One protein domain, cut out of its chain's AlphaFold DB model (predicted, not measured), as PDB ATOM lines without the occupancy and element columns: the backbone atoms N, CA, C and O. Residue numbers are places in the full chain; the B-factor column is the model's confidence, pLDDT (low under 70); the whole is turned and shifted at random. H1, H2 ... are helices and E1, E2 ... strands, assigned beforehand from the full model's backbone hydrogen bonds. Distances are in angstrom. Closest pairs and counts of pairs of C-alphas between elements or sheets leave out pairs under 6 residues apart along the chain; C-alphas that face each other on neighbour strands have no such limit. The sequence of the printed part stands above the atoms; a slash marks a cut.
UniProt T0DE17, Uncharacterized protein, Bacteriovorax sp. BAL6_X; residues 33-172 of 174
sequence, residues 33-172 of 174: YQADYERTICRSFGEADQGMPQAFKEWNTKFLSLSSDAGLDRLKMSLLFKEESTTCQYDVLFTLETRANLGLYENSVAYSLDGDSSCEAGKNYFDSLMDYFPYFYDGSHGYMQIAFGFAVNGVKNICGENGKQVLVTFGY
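AT A GLANCE: This is residues 33 to 172 of the 174 residues of an uncharacterized protein of Bacteriovorax sp. BAL6_X (UniProt T0DE17). A barrel of eight antiparallel strands, closed but thinly joined between E5 and E6, has the helix H2 along its outside and the short helices H1 and H3 at one end. Round the ring run E1 E2 E3 E4 E5 E6 E7 E8 and back to E1. The printed part has 140 residues, with three named helices and eight named strands, in the order E1 H1 E2 E3 E4 E5 H2 E6 E7 H3 E8; the class is mixed, helices and strands. The whole is compact, with a radius of gyration of the C-alphas of 14.7 A and spans of 44 by 38 by 23 A.

IN THESE COORDINATES: Find C-alpha 33 at (14.316, -54.500, -51.239); from there E1 runs through residues 33 to 41, 22.5 A, and bends by 55 degrees at residue 38. The next strands along the chain are E2, residues 62 to 69, 22.6 A, and E3, residues 74 to 83, 28.0 A. E4, residues 86 to 97, spans 34.7 A from C-alpha 86 at (29.168, -36.214, -33.528). E5, residues 102 to 112, spans 29.0 A and bends by 64 degrees at residue 106. E6 is residues 133 to 138, E7 residues 145 to 150, and E8 residues 166 to 171, ending at C-alpha 171 (8.681, -45.488, -50.443). The helices are H1, residues 54 to 58, H2, residues 120 to 130, 15.1 A, and H3, residues 155 to 159.

HOW THE PARTS SIT: Go round the barrel by its backbone atoms within hydrogen-bond range: N 35 and O 66, 2.8 A, for E1 and E2; N 67 and O 76, 2.8 A, for E2 and E3; N 79 and O 90, 2.9 A, for E3 and E4; N 93 and O 107, 2.8 A, for E4 and E5. E5 and E6 have one such pair, N 103 and O 133, 3.1 A. Then look at N 136 and O 147, 2.9 A, for E6 and E7, N 148 and O 168, 2.9 A, for E7 and E8, and N 38 and O 169, 2.9 A, for E8 and E1. Three hairpins, E2 and E3, E3 and E4, and E4 and E5, form a meander, each strand the antiparallel neighbour of the one before; E6 and E7 are a further hairpin. H2 is on the barrel, outside it, at a height of 7.2 A over the sheet; it lies over E4 and, only just, with 3 C-alphas, over E3. It runs along the strands, at 26 degrees to E4 on the local plane; its closest C-alphas to E5 are those of Lys 123 and Ala 110, 5.5 A apart. H1 and H3 are on the barrel too, and are close but not clearly touching, the closest C-alphas being those of Gln 54 and Val 155, 7.6 A apart. Every O i to N i+4 pair is within hydrogen-bond range in H1 and H3, and 6 of 7 in H2.

THE WHOLE: The two C-alphas farthest apart, those of Asp 116 and Ser 140, are 43.9 A apart. The printed part has no cut, and its one long link is residues 42 to 53. Look for pLDDT under 70 at residues 44 to 48, 132 and 138 to 144; the mean of the printed part is 87.1.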
ATOM      1  N   TYR A  33      14.989 -55.766 -50.992       87.56
ATOM      2  CA  TYR A  33      14.316 -54.500 -51.239       87.56
ATOM      3  C   TYR A  33      14.881 -53.407 -50.343       87.56
ATOM      4  O   TYR A  33      15.296 -53.656 -49.209       87.56
ATOM      5  N   GLN A  34      14.885 -52.186 -50.866       91.00
ATOM      6  CA  GLN A  34      15.265 -50.986 -50.139       91.00
ATOM      7  C   GLN A  34      14.363 -49.836 -50.575       91.00
ATOM      8  O   GLN A  34      14.201 -49.589 -51.765       91.00
ATOM      9  N   ALA A  35      13.797 -49.142 -49.600       90.50
ATOM     10  CA  ALA A  35      13.028 -47.923 -49.760       90.50
ATOM     11  C   ALA A  35      13.737 -46.789 -49.019       90.50
ATOM     12  O   ALA A  35      14.332 -47.008 -47.960       90.50
ATOM     13  N   ASP A  36      13.649 -45.578 -49.553       92.69
ATOM     14  CA  ASP A  36      14.206 -44.394 -48.905       92.69
ATOM     15  C   ASP A  36      13.132 -43.698 -48.067       92.69
ATOM     16  O   ASP A  36      11.929 -43.849 -48.310       92.69
ATOM     17  N   TYR A  37      13.567 -42.925 -47.073       92.25
ATOM     18  CA  TYR A  37      12.670 -42.020 -46.359       92.25
ATOM     19  C   TYR A  37      11.990 -41.067 -47.348       92.25
ATOM     20  O   TYR A  37      12.650 -40.399 -48.147       92.25
ATOM     21  N   GLU A  38      10.666 -40.975 -47.263       89.69
ATOM     22  CA  GLU A  38       9.877 -40.100 -48.123       89.69
ATOM     23  C   GLU A  38       9.430 -38.848 -47.367       89.69
ATOM     24  O   GLU A  38       9.766 -37.730 -47.763       89.69
ATOM     25  N   ARG A  39       8.666 -39.024 -46.284       89.44
ATOM     26  CA  ARG A  39       8.035 -37.919 -45.550       89.44
ATOM     27  C   ARG A  39       7.556 -38.343 -44.163       89.44
ATOM     28  O   ARG A  39       7.522 -39.524 -43.818       89.44
ATOM     29  N   THR A  40       7.159 -37.353 -43.367       89.44
ATOM     30  CA  THR A  40       6.506 -37.565 -42.072       89.44
ATOM     31  C   THR A  40       5.072 -37.061 -42.153       89.44
ATOM     32  O   THR A  40       4.839 -35.886 -42.422       89.44
ATOM     33  N   ILE A  41       4.096 -37.934 -41.914       88.88
ATOM     34  CA  ILE A  41       2.669 -37.605 -42.034       88.88
ATOM     35  C   ILE A  41       1.931 -37.818 -40.713       88.88
ATOM     36  O   ILE A  41       2.396 -38.510 -39.806       88.88
ATOM     37  N   CYS A  42       0.732 -37.256 -40.613       85.06
ATOM     38  CA  CYS A  42      -0.177 -37.488 -39.498       85.06
ATOM     39  C   CYS A  42      -1.408 -38.231 -40.007       85.06
ATOM     40  O   CYS A  42      -2.110 -37.731 -40.880       85.06
ATOM     41  N   ARG A  43      -1.739 -39.380 -39.402       73.88
ATOM     42  CA  ARG A  43      -2.881 -40.213 -39.834       73.88
ATOM     43  C   ARG A  43      -4.202 -39.432 -39.947       73.88
ATOM     44  O   ARG A  43      -5.043 -39.764 -40.772       73.88
ATOM     45  N   SER A  44      -4.385 -38.408 -39.114       64.19
ATOM     46  CA  SER A  44      -5.602 -37.587 -39.054       64.19
ATOM     47  C   SER A  44      -5.664 -36.443 -40.076       64.19
ATOM     48  O   SER A  44      -6.743 -35.887 -40.256       64.19
ATOM     49  N   PHE A  45      -4.551 -36.077 -40.722       58.69
ATOM     50  CA  PHE A  45      -4.447 -34.889 -41.591       58.69
ATOM     51  C   PHE A  45      -4.124 -35.234 -43.055       58.69
ATOM     52  O   PHE A  45      -3.867 -34.342 -43.859       58.69
ATOM     53  N   GLY A  46      -4.172 -36.520 -43.417       61.09
ATOM     54  CA  GLY A  46      -3.842 -36.999 -44.758       61.09
ATOM     55  C   GLY A  46      -2.334 -37.090 -45.010       61.09
ATOM     56  O   GLY A  46      -1.537 -37.231 -44.086       61.09
ATOM     57  N   GLU A  47      -1.954 -37.038 -46.286       65.12
ATOM     58  CA  GLU A  47      -0.605 -37.359 -46.778       65.12
ATOM     59  C   GLU A  47       0.378 -36.183 -46.846       65.12
ATOM     60  O   GLU A  47       1.516 -36.355 -47.281       65.12
ATOM     61  N   ALA A  48      -0.033 -34.980 -46.444       67.69
ATOM     62  CA  ALA A  48       0.854 -33.825 -46.486       67.69
ATOM     63  C   ALA A  48       2.009 -33.992 -45.487       67.69
ATOM     64  O   ALA A  48       1.767 -34.357 -44.335       67.69
ATOM     65  N   ASP A  49       3.238 -33.679 -45.910       77.38
ATOM     66  CA  ASP A  49       4.399 -33.648 -45.016       77.38
ATOM     67  C   ASP A  49       4.177 -32.608 -43.912       77.38
ATOM     68  O   ASP A  49       3.918 -31.433 -44.181       77.38
ATOM     69  N   GLN A  50       4.244 -33.060 -42.665       82.12
ATOM     70  CA  GLN A  50       4.030 -32.228 -41.484       82.12
ATOM     71  C   GLN A  50       5.357 -31.848 -40.800       82.12
ATOM     72  O   GLN A  50       5.380 -31.092 -39.825       82.12
ATOM     73  N   GLY A  51       6.483 -32.345 -41.321       84.56
ATOM     74  CA  GLY A  51       7.801 -32.161 -40.735       84.56
ATOM     75  C   GLY A  51       8.032 -32.993 -39.468       84.56
ATOM     76  O   GLY A  51       7.170 -33.717 -38.974       84.56
ATOM     77  N   MET A  52       9.249 -32.890 -38.927       90.25
ATOM     78  CA  MET A  52       9.687 -33.716 -37.797       90.25
ATOM     79  C   MET A  52       9.174 -33.196 -36.440       90.25
ATOM     80  O   MET A  52       9.310 -31.994 -36.164       90.25
ATOM     81  N   PRO A  53       8.665 -34.077 -35.552       90.12
ATOM     82  CA  PRO A  53       8.426 -33.779 -34.142       90.12
ATOM     83  C   PRO A  53       9.638 -33.190 -33.433       90.12
ATOM     84  O   PRO A  53      10.785 -33.422 -33.815       90.12
ATOM     85  N   GLN A  54       9.369 -32.449 -32.357       92.50
ATOM     86  CA  GLN A  54      10.410 -31.818 -31.550       92.50
ATOM     87  C   GLN A  54      11.451 -32.834 -31.066       92.50
ATOM     88  O   GLN A  54      12.639 -32.563 -31.186       92.50
ATOM     89  N   ALA A  55      11.019 -34.015 -30.620       92.19
ATOM     90  CA  ALA A  55      11.939 -35.033 -30.124       92.19
ATOM     91  C   ALA A  55      12.977 -35.466 -31.183       92.19
ATOM     92  O   ALA A  55      14.158 -35.578 -30.892       92.19
ATOM     93  N   PHE A  56      12.572 -35.620 -32.448       94.81
ATOM     94  CA  PHE A  56      13.500 -35.926 -33.544       94.81
ATOM     95  C   PHE A  56      14.366 -34.725 -33.939       94.81
ATOM     96  O   PHE A  56      15.519 -34.888 -34.334       94.81
ATOM     97  N   LYS A  57      13.851 -33.499 -33.802       94.75
ATOM     98  CA  LYS A  57      14.642 -32.280 -34.031       94.75
ATOM     99  C   LYS A  57      15.754 -32.112 -32.995       94.75
ATOM    100  O   LYS A  57      16.848 -31.704 -33.374       94.75
ATOM    101  N   GLU A  58      15.497 -32.448 -31.731       95.19
ATOM    102  CA  GLU A  58      16.480 -32.382 -30.636       95.19
ATOM    103  C   GLU A  58      17.698 -33.275 -30.906       95.19
ATOM    104  O   GLU A  58      18.829 -32.856 -30.675       95.19
ATOM    105  N   TRP A  59      17.476 -34.446 -31.506       96.56
ATOM    106  CA  TRP A  59      18.534 -35.362 -31.943       96.56
ATOM    107  C   TRP A  59      19.035 -35.105 -33.368       96.56
ATOM    108  O   TRP A  59      19.865 -35.859 -33.872       96.56
ATOM    109  N   ASN A  60      18.539 -34.069 -34.054       96.81
ATOM    110  CA  ASN A  60      18.820 -33.803 -35.469       96.81
ATOM    111  C   ASN A  60      18.660 -35.063 -36.349       96.81
ATOM    112  O   ASN A  60      19.515 -35.382 -37.181       96.81
ATOM    113  N   THR A  61      17.582 -35.808 -36.101       97.12
ATOM    114  CA  THR A  61      17.310 -37.098 -36.730       97.12
ATOM    115  C   THR A  61      17.085 -36.950 -38.230       97.12
ATOM    116  O   THR A  61      16.340 -36.078 -38.683       97.12
ATOM    117  N   LYS A  62      17.670 -37.864 -39.003       96.62
ATOM    118  CA  LYS A  62      17.388 -38.052 -40.428       96.62
ATOM    119  C   LYS A  62      17.148 -39.526 -40.702       96.62
ATOM    120  O   LYS A  62      18.091 -40.310 -40.671       96.62
ATOM    121  N   PHE A  63      15.910 -39.906 -40.988       95.81
ATOM    122  CA  PHE A  63      15.631 -41.246 -41.500       95.81
ATOM    123  C   PHE A  63      16.260 -41.394 -42.885       95.81
ATOM    124  O   PHE A  63      16.222 -40.459 -43.685       95.81
ATOM    125  N   LEU A  64      16.883 -42.544 -43.137       95.25
ATOM    126  CA  LEU A  64      17.608 -42.799 -44.377       95.25
ATOM    127  C   LEU A  64      16.844 -43.791 -45.236       95.25
ATOM    128  O   LEU A  64      16.373 -43.441 -46.312       95.25
ATOM    129  N   SER A  65      16.719 -45.021 -44.744       94.38
ATOM    130  CA  SER A  65      16.168 -46.119 -45.523       94.38
ATOM    131  C   SER A  65      15.490 -47.163 -44.654       94.38
ATOM    132  O   SER A  65      15.730 -47.270 -43.446       94.38
ATOM    133  N   LEU A  66      14.659 -47.947 -45.324       93.56
ATOM    134  CA  LEU A  66      14.067 -49.169 -44.837       93.56
ATOM    135  C   LEU A  66      14.380 -50.270 -45.844       93.56
ATOM    136  O   LEU A  66      14.020 -50.173 -47.012       93.56
ATOM    137  N   SER A  67      15.064 -51.311 -45.401       92.81
ATOM    138  CA  SER A  67      15.355 -52.487 -46.218       92.81
ATOM    139  C   SER A  67      14.527 -53.672 -45.753       92.81
ATOM    140  O   SER A  67      14.218 -53.758 -44.567       92.81
ATOM    141  N   SER A  68      14.216 -54.599 -46.652       91.69
ATOM    142  CA  SER A  68      13.550 -55.854 -46.307       91.69
ATOM    143  C   SER A  68      14.186 -57.049 -46.998       91.69
ATOM    144  O   SER A  68      14.859 -56.920 -48.031       91.69
ATOM    145  N   ASP A  69      13.988 -58.222 -46.409       90.62
ATOM    146  CA  ASP A  69      14.341 -59.478 -47.051       90.62
ATOM    147  C   ASP A  69      13.303 -59.890 -48.109       90.62
ATOM    148  O   ASP A  69      12.313 -59.196 -48.358       90.62
ATOM    149  N   ALA A  70      13.544 -61.023 -48.771       85.50
ATOM    150  CA  ALA A  70      12.630 -61.565 -49.776       85.50
ATOM    151  C   ALA A  70      11.255 -61.969 -49.204       85.50
ATOM    152  O   ALA A  70      10.286 -62.045 -49.958       85.50
ATOM    153  N   GLY A  71      11.183 -62.262 -47.900       85.94
ATOM    154  CA  GLY A  71       9.957 -62.647 -47.203       85.94
ATOM    155  C   GLY A  71       9.060 -61.461 -46.854       85.94
ATOM    156  O   GLY A  71       7.871 -61.659 -46.612       85.94
ATOM    157  N   LEU A  72       9.611 -60.239 -46.877       86.00
ATOM    158  CA  LEU A  72       8.961 -59.004 -46.414       86.00
ATOM    159  C   LEU A  72       8.518 -59.071 -44.946       86.00
ATOM    160  O   LEU A  72       7.683 -58.280 -44.508       86.00
ATOM    161  N   ASP A  73       9.069 -60.007 -44.181       89.12
ATOM    162  CA  ASP A  73       8.783 -60.221 -42.770       89.12
ATOM    163  C   ASP A  73       9.944 -59.777 -41.885       89.12
ATOM    164  O   ASP A  73       9.750 -59.629 -40.683       89.12
ATOM    165  N   ARG A  74      11.119 -59.479 -42.450       92.12
ATOM    166  CA  ARG A  74      12.223 -58.858 -41.713       92.12
ATOM    167  C   ARG A  74      12.639 -57.546 -42.337       92.12
ATOM    168  O   ARG A  74      12.900 -57.466 -43.536       92.12
ATOM    169  N   LEU A  75      12.734 -56.520 -41.500       92.62
ATOM    170  CA  LEU A  75      13.070 -55.164 -41.902       92.62
ATOM    171  C   LEU A  75      14.331 -54.670 -41.203       92.62
ATOM    172  O   LEU A  75      14.571 -54.977 -40.038       92.62
ATOM    173  N   LYS A  76      15.093 -53.829 -41.902       94.88
ATOM    174  CA  LYS A  76      16.150 -52.999 -41.327       94.88
ATOM    175  C   LYS A  76      15.826 -51.532 -41.542       94.88
ATOM    176  O   LYS A  76      15.738 -51.111 -42.692       94.88
ATOM    177  N   MET A  77      15.716 -50.749 -40.475       95.19
ATOM    178  CA  MET A  77      15.630 -49.292 -40.574       95.19
ATOM    179  C   MET A  77      16.987 -48.669 -40.261       95.19
ATOM    180  O   MET A  77      17.634 -49.057 -39.290       95.19
ATOM    181  N   SER A  78      17.379 -47.678 -41.059       96.56
ATOM    182  CA  SER A  78      18.579 -46.875 -40.834       96.56
ATOM    183  C   SER A  78      18.219 -45.398 -40.695       96.56
ATOM    184  O   SER A  78      17.452 -44.851 -41.494       96.56
ATOM    185  N   LEU A  79      18.809 -44.730 -39.708       97.56
ATOM    186  CA  LEU A  79      18.706 -43.284 -39.508       97.56
ATOM    187  C   LEU A  79      20.039 -42.693 -39.042       97.56
ATOM    188  O   LEU A  79      20.902 -43.394 -38.518       97.56
ATOM    189  N   LEU A  80      20.199 -41.386 -39.219       97.94
ATOM    190  CA  LEU A  80      21.262 -40.598 -38.605       97.94
ATOM    191  C   LEU A  80      20.704 -39.774 -37.456       97.94
ATOM    192  O   LEU A  80      19.553 -39.339 -37.496       97.94
ATOM    193  N   PHE A  81      21.554 -39.489 -36.482       97.88
ATOM    194  CA  PHE A  81      21.292 -38.530 -35.418       97.88
ATOM    195  C   PHE A  81      22.590 -37.840 -34.999       97.88
ATOM    196  O   PHE A  81      23.687 -38.260 -35.376       97.88
ATOM    197  N   LYS A  82      22.468 -36.759 -34.231       96.69
ATOM    198  CA  LYS A  82      23.595 -36.096 -33.585       96.69
ATOM    199  C   LYS A  82      23.611 -36.382 -32.096       96.69
ATOM    200  O   LYS A  82      22.614 -36.164 -31.417       96.69
ATOM    201  N   GLU A  83      24.767 -36.799 -31.609       94.25
ATOM    202  CA  GLU A  83      25.087 -36.850 -30.188       94.25
ATOM    203  C   GLU A  83      26.204 -35.840 -29.950       94.25
ATOM    204  O   GLU A  83      27.300 -35.981 -30.492       94.25
ATOM    205  N   GLU A  84      25.888 -34.765 -29.228       90.12
ATOM    206  CA  GLU A  84      26.757 -33.591 -29.114       90.12
ATOM    207  C   GLU A  84      27.129 -33.020 -30.504       90.12
ATOM    208  O   GLU A  84      26.261 -32.557 -31.252       90.12
ATOM    209  N   SER A  85      28.414 -33.036 -30.868       91.88
ATOM    210  CA  SER A  85      28.909 -32.623 -32.185       91.88
ATOM    211  C   SER A  85      28.990 -33.764 -33.202       91.88
ATOM    212  O   SER A  85      29.151 -33.493 -34.395       91.88
ATOM    213  N   THR A  86      28.859 -35.010 -32.756       94.38
ATOM    214  CA  THR A  86      29.168 -36.214 -33.528       94.38
ATOM    215  C   THR A  86      27.954 -36.702 -34.308       94.38
ATOM    216  O   THR A  86      26.841 -36.737 -33.786       94.38
ATOM    217  N   THR A  87      28.153 -37.088 -35.574       96.69
ATOM    218  CA  THR A  87      27.087 -37.728 -36.361       96.69
ATOM    219  C   THR A  87      27.159 -39.238 -36.184       96.69
ATOM    220  O   THR A  87      28.153 -39.879 -36.529       96.69
ATOM    221  N   CYS A  88      26.074 -39.795 -35.672       97.25
ATOM    222  CA  CYS A  88      25.904 -41.211 -35.418       97.25
ATOM    223  C   CYS A  88      24.935 -41.809 -36.434       97.25
ATOM    224  O   CYS A  88      23.948 -41.172 -36.810       97.25
ATOM    225  N   GLN A  89      25.197 -43.044 -36.853       97.69
ATOM    226  CA  GLN A  89      24.227 -43.862 -37.566       97.69
ATOM    227  C   GLN A  89      23.639 -44.889 -36.608       97.69
ATOM    228  O   GLN A  89      24.373 -45.510 -35.844       97.69
ATOM    229  N   TYR A  90      22.322 -45.050 -36.671       97.50
ATOM    230  CA  TYR A  90      21.560 -46.082 -35.986       97.50
ATOM    231  C   TYR A  90      20.970 -47.029 -37.025       97.50
ATOM    232  O   TYR A  90      20.273 -46.577 -37.937       97.50
ATOM    233  N   ASP A  91      21.228 -48.322 -36.861       97.19
ATOM    234  CA  ASP A  91      20.544 -49.380 -37.595       97.19
ATOM    235  C   ASP A  91      19.777 -50.253 -36.606       97.19
ATOM    236  O   ASP A  91      20.290 -50.603 -35.542       97.19
ATOM    237  N   VAL A  92      18.577 -50.671 -36.988       95.81
ATOM    238  CA  VAL A  92      17.735 -51.558 -36.185       95.81
ATOM    239  C   VAL A  92      17.049 -52.588 -37.067       95.81
ATOM    240  O   VAL A  92      16.662 -52.290 -38.199       95.81
ATOM    241  N   LEU A  93      16.939 -53.808 -36.550       94.75
ATOM    242  CA  LEU A  93      16.282 -54.942 -37.181       94.75
ATOM    243  C   LEU A  93      14.967 -55.267 -36.487       94.75
ATOM    244  O   LEU A  93      14.874 -55.240 -35.257       94.75
ATOM    245  N   PHE A  94      13.981 -55.634 -37.298       92.19
ATOM    246  CA  PHE A  94      12.643 -55.989 -36.853       92.19
ATOM    247  C   PHE A  94      12.104 -57.196 -37.605       92.19
ATOM    248  O   PHE A  94      12.296 -57.289 -38.815       92.19
ATOM    249  N   THR A  95      11.328 -58.028 -36.914       91.81
ATOM    250  CA  THR A  95      10.408 -58.980 -37.550       91.81
ATOM    251  C   THR A  95       9.001 -58.377 -37.583       91.81
ATOM    252  O   THR A  95       8.539 -57.829 -36.583       91.81
ATOM    253  N   LEU A  96       8.284 -58.486 -38.697       89.50
ATOM    254  CA  LEU A  96       6.895 -58.062 -38.824       89.50
ATOM    255  C   LEU A  96       5.933 -59.176 -38.415       89.50
ATOM    256  O   LEU A  96       5.868 -60.231 -39.043       89.50
ATOM    257  N   GLU A  97       5.090 -58.901 -37.424       88.50
ATOM    258  CA  GLU A  97       3.928 -59.730 -37.114       88.50
ATOM    259  C   GLU A  97       2.714 -59.224 -37.901       88.50
ATOM    260  O   GLU A  97       1.985 -58.315 -37.484       88.50
ATOM    261  N   THR A  98       2.498 -59.822 -39.073       81.38
ATOM    262  CA  THR A  98       1.490 -59.371 -40.045       81.38
ATOM    263  C   THR A  98       0.056 -59.449 -39.541       81.38
ATOM    264  O   THR A  98      -0.777 -58.635 -39.937       81.38
ATOM    265  N   ARG A  99      -0.259 -60.374 -38.625       83.19
ATOM    266  CA  ARG A  99      -1.622 -60.486 -38.077       83.19
ATOM    267  C   ARG A  99      -1.978 -59.323 -37.162       83.19
ATOM    268  O   ARG A  99      -3.155 -58.998 -37.021       83.19
ATOM    269  N   ALA A 100      -0.974 -58.722 -36.535       82.44
ATOM    270  CA  ALA A 100      -1.148 -57.640 -35.580       82.44
ATOM    271  C   ALA A 100      -0.706 -56.270 -36.130       82.44
ATOM    272  O   ALA A 100      -1.009 -55.255 -35.508       82.44
ATOM    273  N   ASN A 101      -0.055 -56.234 -37.301       83.31
ATOM    274  CA  ASN A 101       0.560 -55.045 -37.906       83.31
ATOM    275  C   ASN A 101       1.605 -54.387 -36.993       83.31
ATOM    276  O   ASN A 101       1.570 -53.180 -36.738       83.31
ATOM    277  N   LEU A 102       2.521 -55.206 -36.476       85.62
ATOM    278  CA  LEU A 102       3.536 -54.787 -35.513       85.62
ATOM    279  C   LEU A 102       4.936 -55.116 -36.001       85.62
ATOM    280  O   LEU A 102       5.164 -56.211 -36.509       85.62
ATOM    281  N   GLY A 103       5.868 -54.192 -35.786       86.94
ATOM    282  CA  GLY A 103       7.290 -54.503 -35.798       86.94
ATOM    283  C   GLY A 103       7.721 -54.993 -34.419       86.94
ATOM    284  O   GLY A 103       7.475 -54.327 -33.413       86.94
ATOM    285  N   LEU A 104       8.346 -56.165 -34.373       90.50
ATOM    286  CA  LEU A 104       8.961 -56.741 -33.186       90.50
ATOM    287  C   LEU A 104      10.462 -56.467 -33.244       90.50
ATOM    288  O   LEU A 104      11.128 -56.901 -34.184       90.50
ATOM    289  N   TYR A 105      10.980 -55.742 -32.256       92.38
ATOM    290  CA  TYR A 105      12.407 -55.458 -32.119       92.38
ATOM    291  C   TYR A 105      13.241 -56.748 -32.060       92.38
ATOM    292  O   TYR A 105      12.966 -57.635 -31.254       92.38
ATOM    293  N   GLU A 106      14.277 -56.836 -32.899       93.31
ATOM    294  CA  GLU A 106      15.266 -57.920 -32.847       93.31
ATOM    295  C   GLU A 106      16.576 -57.445 -32.211       93.31
ATOM    296  O   GLU A 106      17.055 -58.021 -31.235       93.31
ATOM    297  N   ASN A 107      17.193 -56.420 -32.805       94.88
ATOM    298  CA  ASN A 107      18.500 -55.909 -32.408       94.88
ATOM    299  C   ASN A 107      18.746 -54.520 -33.009       94.88
ATOM    300  O   ASN A 107      18.214 -54.206 -34.073       94.88
ATOM    301  N   SER A 108      19.630 -53.735 -32.399       96.25
ATOM    302  CA  SER A 108      20.085 -52.450 -32.920       96.25
ATOM    303  C   SER A 108      21.572 -52.214 -32.675       96.25
ATOM    304  O   SER A 108      22.185 -52.757 -31.753       96.25
ATOM    305  N   VAL A 109      22.159 -51.347 -33.493       96.56
ATOM    306  CA  VAL A 109      23.500 -50.798 -33.291       96.56
ATOM    307  C   VAL A 109      23.457 -49.299 -33.545       96.56
ATOM    308  O   VAL A 109      22.756 -48.836 -34.444       96.56
ATOM    309  N   ALA A 110      24.233 -48.544 -32.774       97.00
ATOM    310  CA  ALA A 110      24.594 -47.187 -33.145       97.00
ATOM    311  C   ALA A 110      26.109 -47.065 -33.171       97.00
ATOM    312  O   ALA A 110      26.803 -47.680 -32.361       97.00
ATOM    313  N   TYR A 111      26.623 -46.280 -34.106       95.12
ATOM    314  CA  TYR A 111      28.049 -46.032 -34.216       95.12
ATOM    315  C   TYR A 111      28.316 -44.652 -34.795       95.12
ATOM    316  O   TYR A 111      27.573 -44.136 -35.632       95.12
ATOM    317  N   SER A 112      29.422 -44.066 -34.356       95.62
ATOM    318  CA  SER A 112      29.888 -42.786 -34.862       95.62
ATOM    319  C   SER A 112      30.543 -42.983 -36.234       95.62
ATOM    320  O   SER A 112      31.304 -43.939 -36.464       95.62
ATOM    321  N   LEU A 113      30.215 -42.078 -37.159       92.06
ATOM    322  CA  LEU A 113      30.736 -42.098 -38.526       92.06
ATOM    323  C   LEU A 113      32.216 -41.690 -38.595       92.06
ATOM    324  O   LEU A 113      32.937 -42.168 -39.469       92.06
ATOM    325  N   ASP A 114      32.672 -40.860 -37.660       88.75
ATOM    326  CA  ASP A 114      34.049 -40.361 -37.517       88.75
ATOM    327  C   ASP A 114      34.886 -41.147 -36.483       88.75
ATOM    328  O   ASP A 114      36.110 -41.157 -36.561       88.75
ATOM    329  N   GLY A 115      34.244 -41.916 -35.600       81.50
ATOM    330  CA  GLY A 115      34.868 -42.664 -34.502       81.50
ATOM    331  C   GLY A 115      34.939 -41.920 -33.162       81.50
ATOM    332  O   GLY A 115      35.480 -42.482 -32.213       81.50
ATOM    333  N   ASP A 116      34.376 -40.714 -33.068       82.62
ATOM    334  CA  ASP A 116      34.573 -39.784 -31.948       82.62
ATOM    335  C   ASP A 116      33.517 -39.892 -30.825       82.62
ATOM    336  O   ASP A 116      33.585 -39.166 -29.836       82.62
ATOM    337  N   SER A 117      32.535 -40.795 -30.938       89.19
ATOM    338  CA  SER A 117      31.527 -41.059 -29.892       89.19
ATOM    339  C   SER A 117      31.121 -42.538 -29.833       89.19
ATOM    340  O   SER A 117      31.213 -43.260 -30.829       89.19
ATOM    341  N   SER A 118      30.641 -42.994 -28.669       90.81
ATOM    342  CA  SER A 118      29.992 -44.305 -28.530       90.81
ATOM    343  C   SER A 118      28.586 -44.338 -29.134       90.81
ATOM    344  O   SER A 118      28.105 -45.424 -29.453       90.81
ATOM    345  N   CYS A 119      27.940 -43.177 -29.312       95.62
ATOM    346  CA  CYS A 119      26.561 -43.044 -29.792       95.62
ATOM    347  C   CYS A 119      25.523 -43.774 -28.918       95.62
ATOM    348  O   CYS A 119      24.420 -44.090 -29.371       95.62
ATOM    349  N   GLU A 120      25.888 -44.096 -27.676       96.00
ATOM    350  CA  GLU A 120      25.107 -44.955 -26.788       96.00
ATOM    351  C   GLU A 120      23.861 -44.241 -26.255       96.00
ATOM    352  O   GLU A 120      22.800 -44.857 -26.139       96.00
ATOM    353  N   ALA A 121      23.949 -42.934 -25.982       96.50
ATOM    354  CA  ALA A 121      22.812 -42.173 -25.471       96.50
ATOM    355  C   ALA A 121      21.702 -42.079 -26.523       96.50
ATOM    356  O   ALA A 121      20.537 -42.359 -26.223       96.50
ATOM    357  N   GLY A 122      22.062 -41.761 -27.767       96.44
ATOM    358  CA  GLY A 122      21.104 -41.763 -28.863       96.44
ATOM    359  C   GLY A 122      20.604 -43.165 -29.201       96.44
ATOM    360  O   GLY A 122      19.406 -43.324 -29.420       96.44
ATOM    361  N   LYS A 123      21.459 -44.200 -29.152       96.81
ATOM    362  CA  LYS A 123      21.018 -45.598 -29.315       96.81
ATOM    363  C   LYS A 123      19.903 -45.944 -28.332       96.81
ATOM    364  O   LYS A 123      18.841 -46.386 -28.755       96.81
ATOM    365  N   ASN A 124      20.129 -45.698 -27.043       96.50
ATOM    366  CA  ASN A 124      19.167 -46.001 -25.985       96.50
ATOM    367  C   ASN A 124      17.867 -45.207 -26.157       96.50
ATOM    368  O   ASN A 124      16.779 -45.739 -25.937       96.50
ATOM    369  N   TYR A 125      17.970 -43.945 -26.587       95.50
ATOM    370  CA  TYR A 125      16.804 -43.143 -26.931       95.50
ATOM    371  C   TYR A 125      15.996 -43.784 -28.066       95.50
ATOM    372  O   TYR A 125      14.802 -44.012 -27.884       95.50
ATOM    373  N   PHE A 126      16.616 -44.118 -29.203       95.56
ATOM    374  CA  PHE A 126      15.886 -44.713 -30.326       95.56
ATOM    375  C   PHE A 126      15.363 -46.108 -29.996       95.56
ATOM    376  O   PHE A 126      14.210 -46.371 -30.304       95.56
ATOM    377  N   ASP A 127      16.117 -46.952 -29.292       94.75
ATOM    378  CA  ASP A 127      15.635 -48.267 -28.844       94.75
ATOM    379  C   ASP A 127      14.346 -48.155 -28.021       94.75
ATOM    380  O   ASP A 127      13.397 -48.897 -28.260       94.75
ATOM    381  N   SER A 128      14.252 -47.158 -27.131       92.44
ATOM    382  CA  SER A 128      13.040 -46.931 -26.326       92.44
ATOM    383  C   SER A 128      11.792 -46.587 -27.151       92.44
ATOM    384  O   SER A 128      10.670 -46.727 -26.668       92.44
ATOM    385  N   LEU A 129      11.970 -46.145 -28.400       89.75
ATOM    386  CA  LEU A 129      10.877 -45.870 -29.333       89.75
ATOM    387  C   LEU A 129      10.471 -47.102 -30.152       89.75
ATOM    388  O   LEU A 129       9.441 -47.062 -30.824       89.75
ATOM    389  N   MET A 130      11.285 -48.159 -30.127       84.19
ATOM    390  CA  MET A 130      11.235 -49.284 -31.063       84.19
ATOM    391  C   MET A 130      10.767 -50.601 -30.425       84.19
ATOM    392  O   MET A 130      10.568 -51.575 -31.148       84.19
ATOM    393  N   ASP A 131      10.540 -50.635 -29.107       71.56
ATOM    394  CA  ASP A 131      10.090 -51.830 -28.367       71.56
ATOM    395  C   ASP A 131       8.774 -52.419 -28.911       71.56
ATOM    396  O   ASP A 131       8.572 -53.635 -28.917       71.56
ATOM    397  N   TYR A 132       7.860 -51.561 -29.372       65.69
ATOM    398  CA  TYR A 132       6.594 -51.972 -29.971       65.69
ATOM    399  C   TYR A 132       6.028 -50.835 -30.813       65.69
ATOM    400  O   TYR A 132       5.605 -49.810 -30.275       65.69
ATOM    401  N   PHE A 133       5.992 -51.007 -32.132       74.06
ATOM    402  CA  PHE A 133       5.591 -49.926 -33.023       74.06
ATOM    403  C   PHE A 133       4.675 -50.433 -34.143       74.06
ATOM    404  O   PHE A 133       4.963 -51.446 -34.791       74.06
ATOM    405  N   PRO A 134       3.528 -49.759 -34.359       80.56
ATOM    406  CA  PRO A 134       2.612 -50.123 -35.421       80.56
ATOM    407  C   PRO A 134       3.225 -49.748 -36.766       80.56
ATOM    408  O   PRO A 134       3.775 -48.649 -36.924       80.56
ATOM    409  N   TYR A 135       3.057 -50.630 -37.744       82.75
ATOM    410  CA  TYR A 135       3.353 -50.312 -39.132       82.75
ATOM    411  C   TYR A 135       2.081 -50.354 -39.983       82.75
ATOM    412  O   TYR A 135       1.084 -50.986 -39.630       82.75
ATOM    413  N   PHE A 136       2.113 -49.659 -41.115       80.88
ATOM    414  CA  PHE A 136       1.010 -49.616 -42.068       80.88
ATOM    415  C   PHE A 136       1.546 -49.869 -43.471       80.88
ATOM    416  O   PHE A 136       2.530 -49.243 -43.866       80.88
ATOM    417  N   TYR A 137       0.883 -50.763 -44.204       76.31
ATOM    418  CA  TYR A 137       1.054 -50.889 -45.646       76.31
ATOM    419  C   TYR A 137       0.050 -49.983 -46.342       76.31
ATOM    420  O   TYR A 137      -1.153 -50.093 -46.095       76.31
ATOM    421  N   ASP A 138       0.542 -49.131 -47.234       67.75
ATOM    422  CA  ASP A 138      -0.302 -48.412 -48.179       67.75
ATOM    423  C   ASP A 138       0.076 -48.811 -49.609       67.75
ATOM    424  O   ASP A 138       1.219 -48.647 -50.036       67.75
ATOM    425  N   GLY A 139      -0.894 -49.393 -50.318       60.75
ATOM    426  CA  GLY A 139      -0.794 -49.767 -51.730       60.75
ATOM    427  C   GLY A 139      -1.690 -48.920 -52.638       60.75
ATOM    428  O   GLY A 139      -1.844 -49.244 -53.814       60.75
ATOM    429  N   SER A 140      -2.320 -47.866 -52.109       56.75
ATOM    430  CA  SER A 140      -3.315 -47.063 -52.831       56.75
ATOM    431  C   SER A 140      -2.733 -46.238 -53.986       56.75
ATOM    432  O   SER A 140      -3.480 -45.833 -54.877       56.75
ATOM    433  N   HIS A 141      -1.408 -46.064 -54.038       52.31
ATOM    434  CA  HIS A 141      -0.742 -45.181 -54.999       52.31
ATOM    435  C   HIS A 141       0.169 -45.879 -56.020       52.31
ATOM    436  O   HIS A 141       0.964 -45.222 -56.682       52.31
ATOM    437  N   GLY A 142       0.035 -47.196 -56.216       49.19
ATOM    438  CA  GLY A 142       0.803 -47.932 -57.236       49.19
ATOM    439  C   GLY A 142       2.263 -48.215 -56.862       49.19
ATOM    440  O   GLY A 142       2.955 -48.896 -57.609       49.19
ATOM    441  N   TYR A 143       2.705 -47.763 -55.689       58.28
ATOM    442  CA  TYR A 143       3.962 -48.130 -55.044       58.28
ATOM    443  C   TYR A 143       3.683 -48.549 -53.598       58.28
ATOM    444  O   TYR A 143       2.743 -48.061 -52.968       58.28
ATOM    445  N   MET A 144       4.476 -49.491 -53.085       63.28
ATOM    446  CA  MET A 144       4.358 -49.978 -51.711       63.28
ATOM    447  C   MET A 144       5.024 -48.979 -50.764       63.28
ATOM    448  O   MET A 144       6.237 -48.775 -50.839       63.28
ATOM    449  N   GLN A 145       4.237 -48.372 -49.875       75.31
ATOM    450  CA  GLN A 145       4.753 -47.571 -48.766       75.31
ATOM    451  C   GLN A 145       4.638 -48.350 -47.459       75.31
ATOM    452  O   GLN A 145       3.603 -48.962 -47.176       75.31
ATOM    453  N   ILE A 146       5.689 -48.280 -46.644       80.88
ATOM    454  CA  ILE A 146       5.650 -48.729 -45.251       80.88
ATOM    455  C   ILE A 146       5.767 -47.499 -44.367       80.88
ATOM    456  O   ILE A 146       6.689 -46.696 -44.515       80.88
ATOM    457  N   ALA A 147       4.821 -47.352 -43.447       83.62
ATOM    458  CA  ALA A 147       4.790 -46.243 -42.512       83.62
ATOM    459  C   ALA A 147       4.921 -46.738 -41.072       83.62
ATOM    460  O   ALA A 147       4.202 -47.656 -40.686       83.62
ATOM    461  N   PHE A 148       5.770 -46.099 -40.266       83.31
ATOM    462  CA  PHE A 148       5.975 -46.458 -38.858       83.31
ATOM    463  C   PHE A 148       5.490 -45.379 -37.905       83.31
ATOM    464  O   PHE A 148       5.821 -44.204 -38.070       83.31
ATOM    465  N   GLY A 149       4.698 -45.786 -36.910       85.25
ATOM    466  CA  GLY A 149       4.102 -44.888 -35.927       85.25
ATOM    467  C   GLY A 149       5.014 -44.580 -34.743       85.25
ATOM    468  O   GLY A 149       5.334 -45.480 -33.975       85.25
ATOM    469  N   PHE A 150       5.332 -43.301 -34.533       86.44
ATOM    470  CA  PHE A 150       6.125 -42.829 -33.396       86.44
ATOM    471  C   PHE A 150       5.320 -41.906 -32.481       86.44
ATOM    472  O   PHE A 150       4.872 -40.830 -32.892       86.44
ATOM    473  N   ALA A 151       5.176 -42.310 -31.220       87.75
ATOM    474  CA  ALA A 151       4.544 -41.523 -30.165       87.75
ATOM    475  C   ALA A 151       5.610 -40.746 -29.374       87.75
ATOM    476  O   ALA A 151       6.070 -41.183 -28.324       87.75
ATOM    477  N   VAL A 152       6.027 -39.594 -29.903       88.69
ATOM    478  CA  VAL A 152       7.121 -38.784 -29.340       88.69
ATOM    479  C   VAL A 152       6.676 -37.373 -28.940       88.69
ATOM    480  O   VAL A 152       5.621 -36.880 -29.351       88.69
ATOM    481  N   ASN A 153       7.503 -36.683 -28.149       90.44
ATOM    482  CA  ASN A 153       7.252 -35.291 -27.778       90.44
ATOM    483  C   ASN A 153       7.148 -34.385 -29.016       90.44
ATOM    484  O   ASN A 153       7.928 -34.477 -29.967       90.44
ATOM    485  N   GLY A 154       6.168 -33.480 -28.988       87.25
ATOM    486  CA  GLY A 154       5.893 -32.552 -30.082       87.25
ATOM    487  C   GLY A 154       4.966 -33.094 -31.174       87.25
ATOM    488  O   GLY A 154       4.636 -32.331 -32.077       87.25
ATOM    489  N   VAL A 155       4.481 -34.343 -31.086       88.31
ATOM    490  CA  VAL A 155       3.470 -34.871 -32.026       88.31
ATOM    491  C   VAL A 155       2.230 -33.977 -32.071       88.31
ATOM    492  O   VAL A 155       1.768 -33.662 -33.157       88.31
ATOM    493  N   LYS A 156       1.718 -33.498 -30.932       88.81
ATOM    494  CA  LYS A 156       0.520 -32.637 -30.904       88.81
ATOM    495  C   LYS A 156       0.698 -31.294 -31.610       88.81
ATOM    496  O   LYS A 156      -0.255 -30.753 -32.155       88.81
ATOM    497  N   ASN A 157       1.924 -30.776 -31.644       88.06
ATOM    498  CA  ASN A 157       2.223 -29.510 -32.315       88.06
ATOM    499  C   ASN A 157       2.145 -29.641 -33.842       88.06
ATOM    500  O   ASN A 157       2.045 -28.638 -34.538       88.06
ATOM    501  N   ILE A 158       2.228 -30.873 -34.346       88.06
ATOM    502  CA  ILE A 158       2.318 -31.195 -35.768       88.06
ATOM    503  C   ILE A 158       1.031 -31.878 -36.244       88.06
ATOM    504  O   ILE A 158       0.425 -31.479 -37.225       88.06
ATOM    505  N   CYS A 159       0.563 -32.865 -35.486       86.94
ATOM    506  CA  CYS A 159      -0.651 -33.633 -35.732       86.94
ATOM    507  C   CYS A 159      -1.868 -33.111 -34.946       86.94
ATOM    508  O   CYS A 159      -2.815 -33.866 -34.732       86.94
ATOM    509  N   GLY A 160      -1.844 -31.872 -34.451       86.12
ATOM    510  CA  GLY A 160      -2.916 -31.281 -33.643       86.12
ATOM    511  C   GLY A 160      -3.162 -31.959 -32.285       86.12
ATOM    512  O   GLY A 160      -2.578 -32.987 -31.946       86.12
ATOM    513  N   GLU A 161      -4.087 -31.404 -31.497       84.38
ATOM    514  CA  GLU A 161      -4.362 -31.834 -30.108       84.38
ATOM    515  C   GLU A 161      -4.740 -33.317 -29.953       84.38
ATOM    516  O   GLU A 161      -4.465 -33.937 -28.924       84.38
ATOM    517  N   ASN A 162      -5.335 -33.904 -30.997       83.19
ATOM    518  CA  ASN A 162      -5.734 -35.313 -31.035       83.19
ATOM    519  C   ASN A 162      -4.659 -36.240 -31.634       83.19
ATOM    520  O   ASN A 162      -4.865 -37.455 -31.712       83.19
ATOM    521  N   GLY A 163      -3.524 -35.691 -32.069       83.00
ATOM    522  CA  GLY A 163      -2.405 -36.433 -32.629       83.00
ATOM    523  C   GLY A 163      -1.747 -37.336 -31.590       83.00
ATOM    524  O   GLY A 163      -1.228 -36.861 -30.582       83.00
ATOM    525  N   LYS A 164      -1.758 -38.649 -31.843       84.50
ATOM    526  CA  LYS A 164      -1.148 -39.657 -30.955       84.50
ATOM    527  C   LYS A 164       0.236 -40.106 -31.409       84.50
ATOM    528  O   LYS A 164       1.066 -40.451 -30.579       84.50
ATOM    529  N   GLN A 165       0.468 -40.096 -32.717       87.38
ATOM    530  CA  GLN A 165       1.731 -40.488 -33.331       87.38
ATOM    531  C   GLN A 165       1.909 -39.779 -34.674       87.38
ATOM    532  O   GLN A 165       0.917 -39.473 -35.343       87.38
ATOM    533  N   VAL A 166       3.160 -39.573 -35.077       87.88
ATOM    534  CA  VAL A 166       3.505 -39.329 -36.485       87.88
ATOM    535  C   VAL A 166       3.769 -40.654 -37.183       87.88
ATOM    536  O   VAL A 166       4.133 -41.630 -36.532       87.88
ATOM    537  N   LEU A 167       3.594 -40.680 -38.498       89.44
ATOM    538  CA  LEU A 167       3.984 -41.793 -39.347       89.44
ATOM    539  C   LEU A 167       5.201 -41.382 -40.179       89.44
ATOM    540  O   LEU A 167       5.127 -40.409 -40.926       89.44
ATOM    541  N   VAL A 168       6.301 -42.119 -40.063       89.62
ATOM    542  CA  VAL A 168       7.481 -41.967 -40.929       89.62
ATOM    543  C   VAL A 168       7.320 -42.932 -42.092       89.62
ATOM    544  O   VAL A 168       7.246 -44.139 -41.856       89.62
ATOM    545  N   THR A 169       7.224 -42.415 -43.316       89.31
ATOM    546  CA  THR A 169       6.959 -43.227 -44.509       89.31
ATOM    547  C   THR A 169       8.232 -43.502 -45.298       89.31
ATOM    548  O   THR A 169       9.098 -42.634 -45.452       89.31
ATOM    549  N   PHE A 170       8.323 -44.724 -45.810       89.69
ATOM    550  CA  PHE A 170       9.379 -45.185 -46.698       89.69
ATOM    551  C   PHE A 170       8.739 -45.683 -47.988       89.69
ATOM    552  O   PHE A 170       7.821 -46.505 -47.939       89.69
ATOM    553  N   GLY A 171       9.217 -45.176 -49.121       86.44
ATOM    554  CA  GLY A 171       8.681 -45.488 -50.443       86.44
ATOM    555  C   GLY A 171       9.775 -45.962 -51.393       86.44
ATOM    556  O   GLY A 171      10.912 -45.488 -51.345       86.44
ATOM    557  N   TYR A 172       9.429 -46.907 -52.267       78.19
ATOM    558  CA  TYR A 172      10.282 -47.288 -53.388       78.19
ATOM    559  C   TYR A 172      10.096 -46.274 -54.523       78.19
ATOM    560  O   TYR A 172       8.965 -46.021 -54.940       78.19
TER     561      TYR A 172